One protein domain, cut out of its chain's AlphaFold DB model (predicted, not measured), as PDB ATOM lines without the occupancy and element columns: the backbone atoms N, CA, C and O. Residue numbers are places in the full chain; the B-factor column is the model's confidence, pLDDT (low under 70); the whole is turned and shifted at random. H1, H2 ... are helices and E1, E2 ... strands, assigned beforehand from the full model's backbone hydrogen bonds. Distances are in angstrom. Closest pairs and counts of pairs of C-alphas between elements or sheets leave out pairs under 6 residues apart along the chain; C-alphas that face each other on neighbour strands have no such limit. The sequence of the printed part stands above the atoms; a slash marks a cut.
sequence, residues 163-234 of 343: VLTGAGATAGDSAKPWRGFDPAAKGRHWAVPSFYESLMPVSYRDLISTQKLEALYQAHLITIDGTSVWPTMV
ATOM      1  N   VAL A 163      30.349 -14.091 -77.810       86.06
ATOM      2  CA  VAL A 163      30.650 -14.055 -76.383       86.06
ATOM      3  C   VAL A 163      29.924 -15.219 -75.721       86.06
ATOM      4  O   VAL A 163      28.748 -15.466 -75.990       86.06
ATOM      5  N   LEU A 164      30.617 -15.921 -74.832       89.00
ATOM      6  CA  LEU A 164      30.133 -17.145 -74.191       89.00
ATOM      7  C   LEU A 164      29.139 -16.870 -73.058       89.00
ATOM      8  O   LEU A 164      29.192 -17.508 -72.012       89.00
ATOM      9  N   THR A 165      28.249 -15.892 -73.224       91.31
ATOM     10  CA  THR A 165      27.288 -15.497 -72.191       91.31
ATOM     11  C   THR A 165      25.864 -15.419 -72.727       91.31
ATOM     12  O   THR A 165      25.620 -14.889 -73.811       91.31
ATOM     13  N   GLY A 166      24.910 -15.899 -71.936       88.81
ATOM     14  CA  GLY A 166      23.473 -15.759 -72.153       88.81
ATOM     15  C   GLY A 166      22.891 -14.588 -71.360       88.81
ATOM     16  O   GLY A 166      23.504 -14.100 -70.411       88.81
ATOM     17  N   ALA A 167      21.708 -14.120 -71.754       88.44
ATOM     18  CA  ALA A 167      20.970 -13.120 -70.985       88.44
ATOM     19  C   ALA A 167      20.353 -13.734 -69.715       88.44
ATOM     20  O   ALA A 167      19.975 -14.905 -69.713       88.44
ATOM     21  N   GLY A 168      20.220 -12.925 -68.661       85.12
ATOM     22  CA  GLY A 168      19.640 -13.318 -67.377       85.12
ATOM     23  C   GLY A 168      20.705 -13.720 -66.359       85.12
ATOM     24  O   GLY A 168      21.630 -14.466 -66.677       85.12
ATOM     25  N   ALA A 169      20.576 -13.230 -65.127       75.06
ATOM     26  CA  ALA A 169      21.412 -13.667 -64.017       75.06
ATOM     27  C   ALA A 169      20.871 -14.990 -63.453       75.06
ATOM     28  O   ALA A 169      19.674 -15.131 -63.210       75.06
ATOM     29  N   THR A 170      21.756 -15.959 -63.239       79.31
ATOM     30  CA  THR A 170      21.433 -17.243 -62.597       79.31
ATOM     31  C   THR A 170      22.106 -17.319 -61.229       79.31
ATOM     32  O   THR A 170      23.157 -16.724 -61.053       79.31
ATOM     33  N   ALA A 171      21.585 -18.091 -60.274       79.25
ATOM     34  CA  ALA A 171      22.277 -18.326 -58.993       79.25
ATOM     35  C   ALA A 171      23.289 -19.498 -59.039       79.25
ATOM     36  O   ALA A 171      23.929 -19.811 -58.039       79.25
ATOM     37  N   GLY A 172      23.405 -20.181 -60.186       85.50
ATOM     38  CA  GLY A 172      24.243 -21.373 -60.364       85.50
ATOM     39  C   GLY A 172      25.697 -21.081 -60.755       85.50
ATOM     40  O   GLY A 172      26.107 -19.934 -60.903       85.50
ATOM     41  N   ASP A 173      26.475 -22.147 -60.984       90.69
ATOM     42  CA  ASP A 173      27.904 -22.068 -61.338       90.69
ATOM     43  C   ASP A 173      28.184 -21.206 -62.582       90.69
ATOM     44  O   ASP A 173      29.204 -20.533 -62.663       90.69
ATOM     45  N   SER A 174      27.234 -21.153 -63.519       91.00
ATOM     46  CA  SER A 174      27.280 -20.293 -64.706       91.00
ATOM     47  C   SER A 174      27.332 -18.795 -64.402       91.00
ATOM     48  O   SER A 174      27.709 -18.032 -65.278       91.00
ATOM     49  N   ALA A 175      26.967 -18.336 -63.207       91.44
ATOM     50  CA  ALA A 175      27.078 -16.923 -62.846       91.44
ATOM     51  C   ALA A 175      28.395 -16.567 -62.154       91.44
ATOM     52  O   ALA A 175      28.663 -15.388 -61.937       91.44
ATOM     53  N   LYS A 176      29.224 -17.556 -61.801       93.31
ATOM     54  CA  LYS A 176      30.468 -17.283 -61.083       93.31
ATOM     55  C   LYS A 176      31.483 -16.561 -61.979       93.31
ATOM     56  O   LYS A 176      31.573 -16.869 -63.174       93.31
ATOM     57  N   PRO A 177      32.295 -15.654 -61.410       93.62
ATOM     58  CA  PRO A 177      33.397 -15.046 -62.136       93.62
ATOM     59  C   PRO A 177      34.401 -16.088 -62.641       93.62
ATOM     60  O   PRO A 177      34.688 -17.074 -61.962       93.62
ATOM     61  N   TRP A 178      34.975 -15.850 -63.818       92.88
ATOM     62  CA  TRP A 178      36.025 -16.690 -64.396       92.88
ATOM     63  C   TRP A 178      37.070 -15.821 -65.099       92.88
ATOM     64  O   TRP A 178      36.722 -14.933 -65.874       92.88
ATOM     65  N   ARG A 179      38.358 -16.042 -64.791       91.12
ATOM     66  CA  ARG A 179      39.519 -15.311 -65.352       91.12
ATOM     67  C   ARG A 179      39.365 -13.778 -65.388       91.12
ATOM     68  O   ARG A 179      39.799 -13.130 -66.330       91.12
ATOM     69  N   GLY A 180      38.765 -13.204 -64.342       89.50
ATOM     70  CA  GLY A 180      38.569 -11.754 -64.201       89.50
ATOM     71  C   GLY A 180      37.283 -11.205 -64.828       89.50
ATOM     72  O   GLY A 180      37.034 -10.007 -64.731       89.50
ATOM     73  N   PHE A 181      36.444 -12.060 -65.417       91.38
ATOM     74  CA  PHE A 181      35.159 -11.679 -66.003       91.38
ATOM     75  C   PHE A 181      33.999 -12.142 -65.122       91.38
ATOM     76  O   PHE A 181      33.898 -13.328 -64.808       91.38
ATOM     77  N   ASP A 182      33.110 -11.217 -64.759       92.06
ATOM     78  CA  ASP A 182      31.910 -11.482 -63.959       92.06
ATOM     79  C   ASP A 182      30.639 -11.249 -64.799       92.06
ATOM     80  O   ASP A 182      30.224 -10.096 -64.988       92.06
ATOM     81  N   PRO A 183      30.015 -12.313 -65.346       92.50
ATOM     82  CA  PRO A 183      28.805 -12.170 -66.149       92.50
ATOM     83  C   PRO A 183      27.600 -11.719 -65.312       92.50
ATOM     84  O   PRO A 183      26.744 -10.997 -65.834       92.50
ATOM     85  N   ALA A 184      27.538 -12.071 -64.023       91.75
ATOM     86  CA  ALA A 184      26.412 -11.745 -63.155       91.75
ATOM     87  C   ALA A 184      26.322 -10.234 -62.911       91.75
ATOM     88  O   ALA A 184      25.229  -9.667 -62.968       91.75
ATOM     89  N   ALA A 185      27.471  -9.561 -62.783       90.56
ATOM     90  CA  ALA A 185      27.559  -8.102 -62.709       90.56
ATOM     91  C   ALA A 185      26.979  -7.378 -63.944       90.56
ATOM     92  O   ALA A 185      26.681  -6.185 -63.889       90.56
ATOM     93  N   LYS A 186      26.805  -8.080 -65.073       88.94
ATOM     94  CA  LYS A 186      26.157  -7.569 -66.293       88.94
ATOM     95  C   LYS A 186      24.752  -8.135 -66.521       88.94
ATOM     96  O   LYS A 186      24.209  -7.967 -67.610       88.94
ATOM     97  N   GLY A 187      24.166  -8.814 -65.533       90.50
ATOM     98  CA  GLY A 187      22.859  -9.465 -65.671       90.50
ATOM     99  C   GLY A 187      22.877 -10.640 -66.656       90.50
ATOM    100  O   GLY A 187      21.890 -10.884 -67.353       90.50
ATOM    101  N   ARG A 188      24.016 -11.329 -66.764       93.25
ATOM    102  CA  ARG A 188      24.265 -12.450 -67.678       93.25
ATOM    103  C   ARG A 188      24.781 -13.667 -66.911       93.25
ATOM    104  O   ARG A 188      25.083 -13.600 -65.723       93.25
ATOM    105  N   HIS A 189      24.926 -14.777 -67.617       93.44
ATOM    106  CA  HIS A 189      25.589 -15.985 -67.129       93.44
ATOM    107  C   HIS A 189      26.393 -16.626 -68.262       93.44
ATOM    108  O   HIS A 189      26.115 -16.382 -69.436       93.44
ATOM    109  N   TRP A 190      27.380 -17.450 -67.934       93.38
ATOM    110  CA  TRP A 190      28.128 -18.251 -68.895       93.38
ATOM    111  C   TRP A 190      27.213 -19.251 -69.605       93.38
ATOM    112  O   TRP A 190      26.558 -20.073 -68.966       93.38
ATOM    113  N   ALA A 191      27.211 -19.194 -70.932       92.12
ATOM    114  CA  ALA A 191      26.440 -20.058 -71.812       92.12
ATOM    115  C   ALA A 191      27.378 -20.636 -72.877       92.12
ATOM    116  O   ALA A 191      27.657 -20.011 -73.902       92.12
ATOM    117  N   VAL A 192      27.894 -21.833 -72.604       89.81
ATOM    118  CA  VAL A 192      28.796 -22.546 -73.511       89.81
ATOM    119  C   VAL A 192      27.965 -23.325 -74.540       89.81
ATOM    120  O   VAL A 192      27.113 -24.121 -74.142       89.81
ATOM    121  N   PRO A 193      28.193 -23.138 -75.852       88.06
ATOM    122  CA  PRO A 193      27.497 -23.902 -76.882       88.06
ATOM    123  C   PRO A 193      27.703 -25.420 -76.753       88.06
ATOM    124  O   PRO A 193      28.823 -25.895 -76.564       88.06
ATOM    125  N   SER A 194      26.636 -26.198 -76.944       86.81
ATOM    126  CA  SER A 194      26.662 -27.661 -76.784       86.81
ATOM    127  C   SER A 194      27.526 -28.393 -77.814       86.81
ATOM    128  O   SER A 194      27.958 -29.514 -77.561       86.81
ATOM    129  N   PHE A 195      27.846 -27.778 -78.961       84.31
ATOM    130  CA  PHE A 195      28.692 -28.426 -79.971       84.31
ATOM    131  C   PHE A 195      30.097 -28.758 -79.440       84.31
ATOM    132  O   PHE A 195      30.714 -29.707 -79.922       84.31
ATOM    133  N   TYR A 196      30.588 -28.046 -78.418       87.31
ATOM    134  CA  TYR A 196      31.861 -28.364 -77.765       87.31
ATOM    135  C   TYR A 196      31.877 -29.752 -77.118       87.31
ATOM    136  O   TYR A 196      32.931 -30.377 -77.048       87.31
ATOM    137  N   GLU A 197      30.718 -30.299 -76.743       86.69
ATOM    138  CA  GLU A 197      30.606 -31.676 -76.243       86.69
ATOM    139  C   GLU A 197      30.928 -32.741 -77.304       86.69
ATOM    140  O   GLU A 197      31.067 -33.917 -76.967       86.69
ATOM    141  N   SER A 198      31.010 -32.347 -78.580       84.06
ATOM    142  CA  SER A 198      31.482 -33.203 -79.673       84.06
ATOM    143  C   SER A 198      32.980 -33.058 -79.961       84.06
ATOM    144  O   SER A 198      33.545 -33.919 -80.627       84.06
ATOM    145  N   LEU A 199      33.612 -31.988 -79.466       84.44
ATOM    146  CA  LEU A 199      35.034 -31.683 -79.666       84.44
ATOM    147  C   LEU A 199      35.897 -32.082 -78.462       84.44
ATOM    148  O   LEU A 199      37.106 -32.248 -78.599       84.44
ATOM    149  N   MET A 200      35.280 -32.225 -77.291       90.56
ATOM    150  CA  MET A 200      35.945 -32.546 -76.031       90.56
ATOM    151  C   MET A 200      35.742 -34.022 -75.636       90.56
ATOM    152  O   MET A 200      34.780 -34.652 -76.086       90.56
ATOM    153  N   PRO A 201      36.609 -34.594 -74.775       91.81
ATOM    154  CA  PRO A 201      36.440 -35.950 -74.249       91.81
ATOM    155  C   PRO A 201      35.091 -36.150 -73.548       91.81
ATOM    156  O   PRO A 201      34.515 -35.199 -73.032       91.81
ATOM    157  N   VAL A 202      34.607 -37.394 -73.452       91.31
ATOM    158  CA  VAL A 202      33.295 -37.706 -72.839       91.31
ATOM    159  C   VAL A 202      33.165 -37.142 -71.417       91.31
ATOM    160  O   VAL A 202      32.107 -36.615 -71.077       91.31
ATOM    161  N   SER A 203      34.252 -37.156 -70.639       92.12
ATOM    162  CA  SER A 203      34.317 -36.596 -69.279       92.12
ATOM    163  C   SER A 203      34.032 -35.091 -69.202       92.12
ATOM    164  O   SER A 203      33.668 -34.590 -68.144       92.12
ATOM    165  N   TYR A 204      34.153 -34.353 -70.311       93.62
ATOM    166  CA  TYR A 204      33.819 -32.930 -70.374       93.62
ATOM    167  C   TYR A 204      32.341 -32.659 -70.076       93.62
ATOM    168  O   TYR A 204      31.998 -31.603 -69.544       93.62
ATOM    169  N   ARG A 205      31.450 -33.600 -70.414       91.56
ATOM    170  CA  ARG A 205      30.001 -33.423 -70.236       91.56
ATOM    171  C   ARG A 205      29.622 -33.253 -68.771       91.56
ATOM    172  O   ARG A 205      28.737 -32.446 -68.481       91.56
ATOM    173  N   ASP A 206      30.359 -33.924 -67.893       92.69
ATOM    174  CA  ASP A 206      30.117 -33.984 -66.451       92.69
ATOM    175  C   ASP A 206      30.707 -32.784 -65.688       92.69
ATOM    176  O   ASP A 206      30.451 -32.614 -64.497       92.69
ATOM    177  N   LEU A 207      31.483 -31.925 -66.361       93.12
ATOM    178  CA  LEU A 207      32.075 -30.734 -65.754       93.12
ATOM    179  C   LEU A 207      31.025 -29.641 -65.493       93.12
ATOM    180  O   LEU A 207      30.109 -29.415 -66.293       93.12
ATOM    181  N   ILE A 208      31.211 -28.892 -64.405       92.50
ATOM    182  CA  ILE A 208      30.430 -27.674 -64.128       92.50
ATOM    183  C   ILE A 208      30.860 -26.526 -65.058       92.50
ATOM    184  O   ILE A 208      31.927 -26.575 -65.669       92.50
ATOM    185  N   SER A 209      30.045 -25.474 -65.174       90.94
ATOM    186  CA  SER A 209      30.234 -24.383 -66.146       90.94
ATOM    187  C   SER A 209      31.633 -23.756 -66.121       90.94
ATOM    188  O   SER A 209      32.254 -23.597 -67.169       90.94
ATOM    189  N   THR A 210      32.160 -23.435 -64.941       91.25
ATOM    190  CA  THR A 210      33.498 -22.835 -64.790       91.25
ATOM    191  C   THR A 210      34.625 -23.794 -65.180       91.25
ATOM    192  O   THR A 210      35.578 -23.391 -65.844       91.25
ATOM    193  N   GLN A 211      34.492 -25.081 -64.850       94.12
ATOM    194  CA  GLN A 211      35.435 -26.125 -65.270       94.12
ATOM    195  C   GLN A 211      35.385 -26.360 -66.782       94.12
ATOM    196  O   GLN A 211      36.425 -26.572 -67.402       94.12
ATOM    197  N   LYS A 212      34.194 -26.281 -67.391       94.56
ATOM    198  CA  LYS A 212      34.024 -26.338 -68.849       94.56
ATOM    199  C   LYS A 212      34.767 -25.193 -69.535       94.56
ATOM    200  O   LYS A 212      35.517 -25.442 -70.472       94.56
ATOM    201  N   LEU A 213      34.614 -23.962 -69.042       94.06
ATOM    202  CA  LEU A 213      35.343 -22.801 -69.564       94.06
ATOM    203  C   LEU A 213      36.857 -22.979 -69.449       94.06
ATOM    204  O   LEU A 213      37.572 -22.741 -70.420       94.06
ATOM    205  N   GLU A 214      37.340 -23.450 -68.298       94.94
ATOM    206  CA  GLU A 214      38.770 -23.683 -68.106       94.94
ATOM    207  C   GLU A 214      39.298 -24.769 -69.051       94.94
ATOM    208  O   GLU A 214      40.300 -24.553 -69.725       94.94
ATOM    209  N   ALA A 215      38.592 -25.895 -69.191       94.50
ATOM    210  CA  ALA A 215      38.977 -26.962 -70.113       94.50
ATOM    211  C   ALA A 215      39.029 -26.484 -71.574       94.50
ATOM    212  O   ALA A 215      39.962 -26.821 -72.303       94.50
ATOM    213  N   LEU A 216      38.059 -25.671 -72.005       93.25
ATOM    214  CA  LEU A 216      38.040 -25.103 -73.352       93.25
ATOM    215  C   LEU A 216      39.151 -24.070 -73.576       93.25
ATOM    216  O   LEU A 216      39.729 -24.024 -74.661       93.25
ATOM    217  N   TYR A 217      39.473 -23.262 -72.565       92.69
ATOM    218  CA  TYR A 217      40.594 -22.326 -72.619       92.69
ATOM    219  C   TYR A 217      41.932 -23.064 -72.759       92.69
ATOM    220  O   TYR A 217      42.710 -22.751 -73.655       92.69
ATOM    221  N   GLN A 218      42.160 -24.111 -71.957       92.62
ATOM    222  CA  GLN A 218      43.358 -24.958 -72.062       92.62
ATOM    223  C   GLN A 218      43.451 -25.677 -73.420       92.62
ATOM    224  O   GLN A 218      44.536 -25.868 -73.965       92.62
ATOM    225  N   ALA A 219      42.307 -26.026 -74.012       90.12
ATOM    226  CA  ALA A 219      42.230 -26.598 -75.356       90.12
ATOM    227  C   ALA A 219      42.385 -25.561 -76.491       90.12
ATOM    228  O   ALA A 219      42.298 -25.933 -77.660       90.12
ATOM    229  N   HIS A 220      42.615 -24.277 -76.178       88.44
ATOM    230  CA  HIS A 220      42.687 -23.169 -77.144       88.44
ATOM    231  C   HIS A 220      41.407 -23.011 -77.991       88.44
ATOM    232  O   HIS A 220      41.441 -22.562 -79.138       88.44
ATOM    233  N   LEU A 221      40.261 -23.393 -77.420       88.62
ATOM    234  CA  LEU A 221      38.929 -23.261 -78.016       88.62
ATOM    235  C   LEU A 221      38.198 -21.990 -77.549       88.62
ATOM    236  O   LEU A 221      37.131 -21.664 -78.072       88.62
ATOM    237  N   ILE A 222      38.787 -21.264 -76.595       90.38
ATOM    238  CA  ILE A 222      38.382 -19.936 -76.122       90.38
ATOM    239  C   ILE A 222      39.625 -19.052 -76.121       90.38
ATOM    240  O   ILE A 222      40.682 -19.493 -75.672       90.38
ATOM    241  N   THR A 223      39.487 -17.809 -76.580       87.56
ATOM    242  CA  THR A 223      40.535 -16.790 -76.457       87.56
ATOM    243  C   THR A 223      40.076 -15.639 -75.570       87.56
ATOM    244  O   THR A 223      38.880 -15.348 -75.458       87.56
ATOM    245  N   ILE A 224      41.048 -15.002 -74.920       88.50
ATOM    246  CA  ILE A 224      40.876 -13.806 -74.098       88.50
ATOM    247  C   ILE A 224      41.879 -12.776 -74.619       88.50
ATOM    248  O   ILE A 224      43.054 -12.797 -74.253       88.50
ATOM    249  N   ASP A 225      41.410 -11.879 -75.483       80.50
ATOM    250  CA  ASP A 225      42.248 -10.881 -76.153       80.50
ATOM    251  C   ASP A 225      42.352  -9.605 -75.293       80.50
ATOM    252  O   ASP A 225      41.931  -8.513 -75.675       80.50
ATOM    253  N   GLY A 226      42.882  -9.766 -74.078       74.19
ATOM    254  CA  GLY A 226      42.986  -8.710 -73.068       74.19
ATOM    255  C   GLY A 226      41.850  -8.714 -72.038       74.19
ATOM    256  O   GLY A 226      40.911  -9.501 -72.102       74.19
ATOM    257  N   THR A 227      41.944  -7.835 -71.038       64.19
ATOM    258  CA  THR A 227      41.067  -7.851 -69.850       64.19
ATOM    259  C   THR A 227      39.721  -7.150 -70.043       64.19
ATOM    260  O   THR A 227      38.806  -7.362 -69.255       64.19
ATOM    261  N   SER A 228      39.572  -6.312 -71.075       61.19
ATOM    262  CA  SER A 228      38.329  -5.568 -71.351       61.19
ATOM    263  C   SER A 228      37.445  -6.211 -72.425       61.19
ATOM    264  O   SER A 228      36.301  -5.792 -72.603       61.19
ATOM    265  N   VAL A 229      37.952  -7.225 -73.131       79.56
ATOM    266  CA  VAL A 229      37.212  -7.968 -74.156       79.56
ATOM    267  C   VAL A 229      36.725  -9.266 -73.537       79.56
ATOM    268  O   VAL A 229      37.512 -10.040 -73.001       79.56
ATOM    269  N   TRP A 230      35.415  -9.498 -73.588       86.50
ATOM    270  CA  TRP A 230      34.843 -10.732 -73.062       86.50
ATOM    271  C   TRP A 230      35.437 -11.963 -73.757       86.50
ATOM    272  O   TRP A 230      35.693 -11.899 -74.961       86.50
ATOM    273  N   PRO A 231      35.581 -13.099 -73.053       88.88
ATOM    274  CA  PRO A 231      36.046 -14.334 -73.662       88.88
ATOM    275  C   PRO A 231      35.181 -14.726 -74.862       88.88
ATOM    276  O   PRO A 231      33.946 -14.780 -74.770       88.88
ATOM    277  N   THR A 232      35.840 -15.017 -75.981       89.12
ATOM    278  CA  THR A 232      35.176 -15.397 -77.230       89.12
ATOM    279  C   THR A 232      35.554 -16.810 -77.636       89.12
ATOM    280  O   THR A 232      36.646 -17.305 -77.350       89.12
ATOM    281  N   MET A 233      34.622 -17.479 -78.311       88.12
ATOM    282  CA  MET A 233      34.901 -18.783 -78.897       88.12
ATOM    283  C   MET A 233      35.909 -18.682 -80.043       88.12
ATOM    284  O   MET A 233      35.768 -17.850 -80.942       88.12
ATOM    285  N   VAL A 234      36.860 -19.612 -80.061       87.38
ATOM    286  CA  VAL A 234      37.692 -19.900 -81.227       87.38
ATOM    287  C   VAL A 234      36.992 -20.984 -82.039       87.38
ATOM    288  O   VAL A 234      36.745 -22.086 -81.547       87.38
TER     289      VAL A 234
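This is residues 163 to 234 of the 343 residues of the protein "Site-specific DNA-methyltransferase" of Candidatus Cryosericum septentrionale (UniProt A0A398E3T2). With little regular structure, this is a compact body of loops: a tiny strand hairpin, E1 and E2, lies toward one end, short helices H1 and H2 toward the other, and H3 between. Residues 219 to 234 fold back on themselves, with 222 to 223 pairing antiparallel with 232 to 233. The 72 printed residues, class mixed, run E1 E2 H1 H2 H3, 26 in named elements; radius of gyration of the C-alphas 11.6 A, spans 32 by 27 by 16 A.

E1, residues 165 to 167, begins at C-alpha (27.288, -15.497, -72.191). E2 is 188 to 190, H1 194 to 198, H2 202 to 206. H3, 209 to 218, spans 14.4 A and ends at C-alpha (43.358, -24.958, -72.062).

E1 and E2 are an antiparallel hairpin; N 166 and O 189 are 2.8 A apart. H1 and H2 are close but not clearly touching, C-alphas of Glu 197 and Arg 205 closest at 6.3 A; likewise H2 and H3, Tyr 204 and Lys 212, 6.8 A. In H3 every O i to N i+4 pair is within hydrogen-bond range; H1 and H2 each have 0 of 1, but 2 of 2 O i to N i+3.

The printed part has no cut. The E1 to E2 link is long, 20 residues. Residues 227 to 228 are under pLDDT 70.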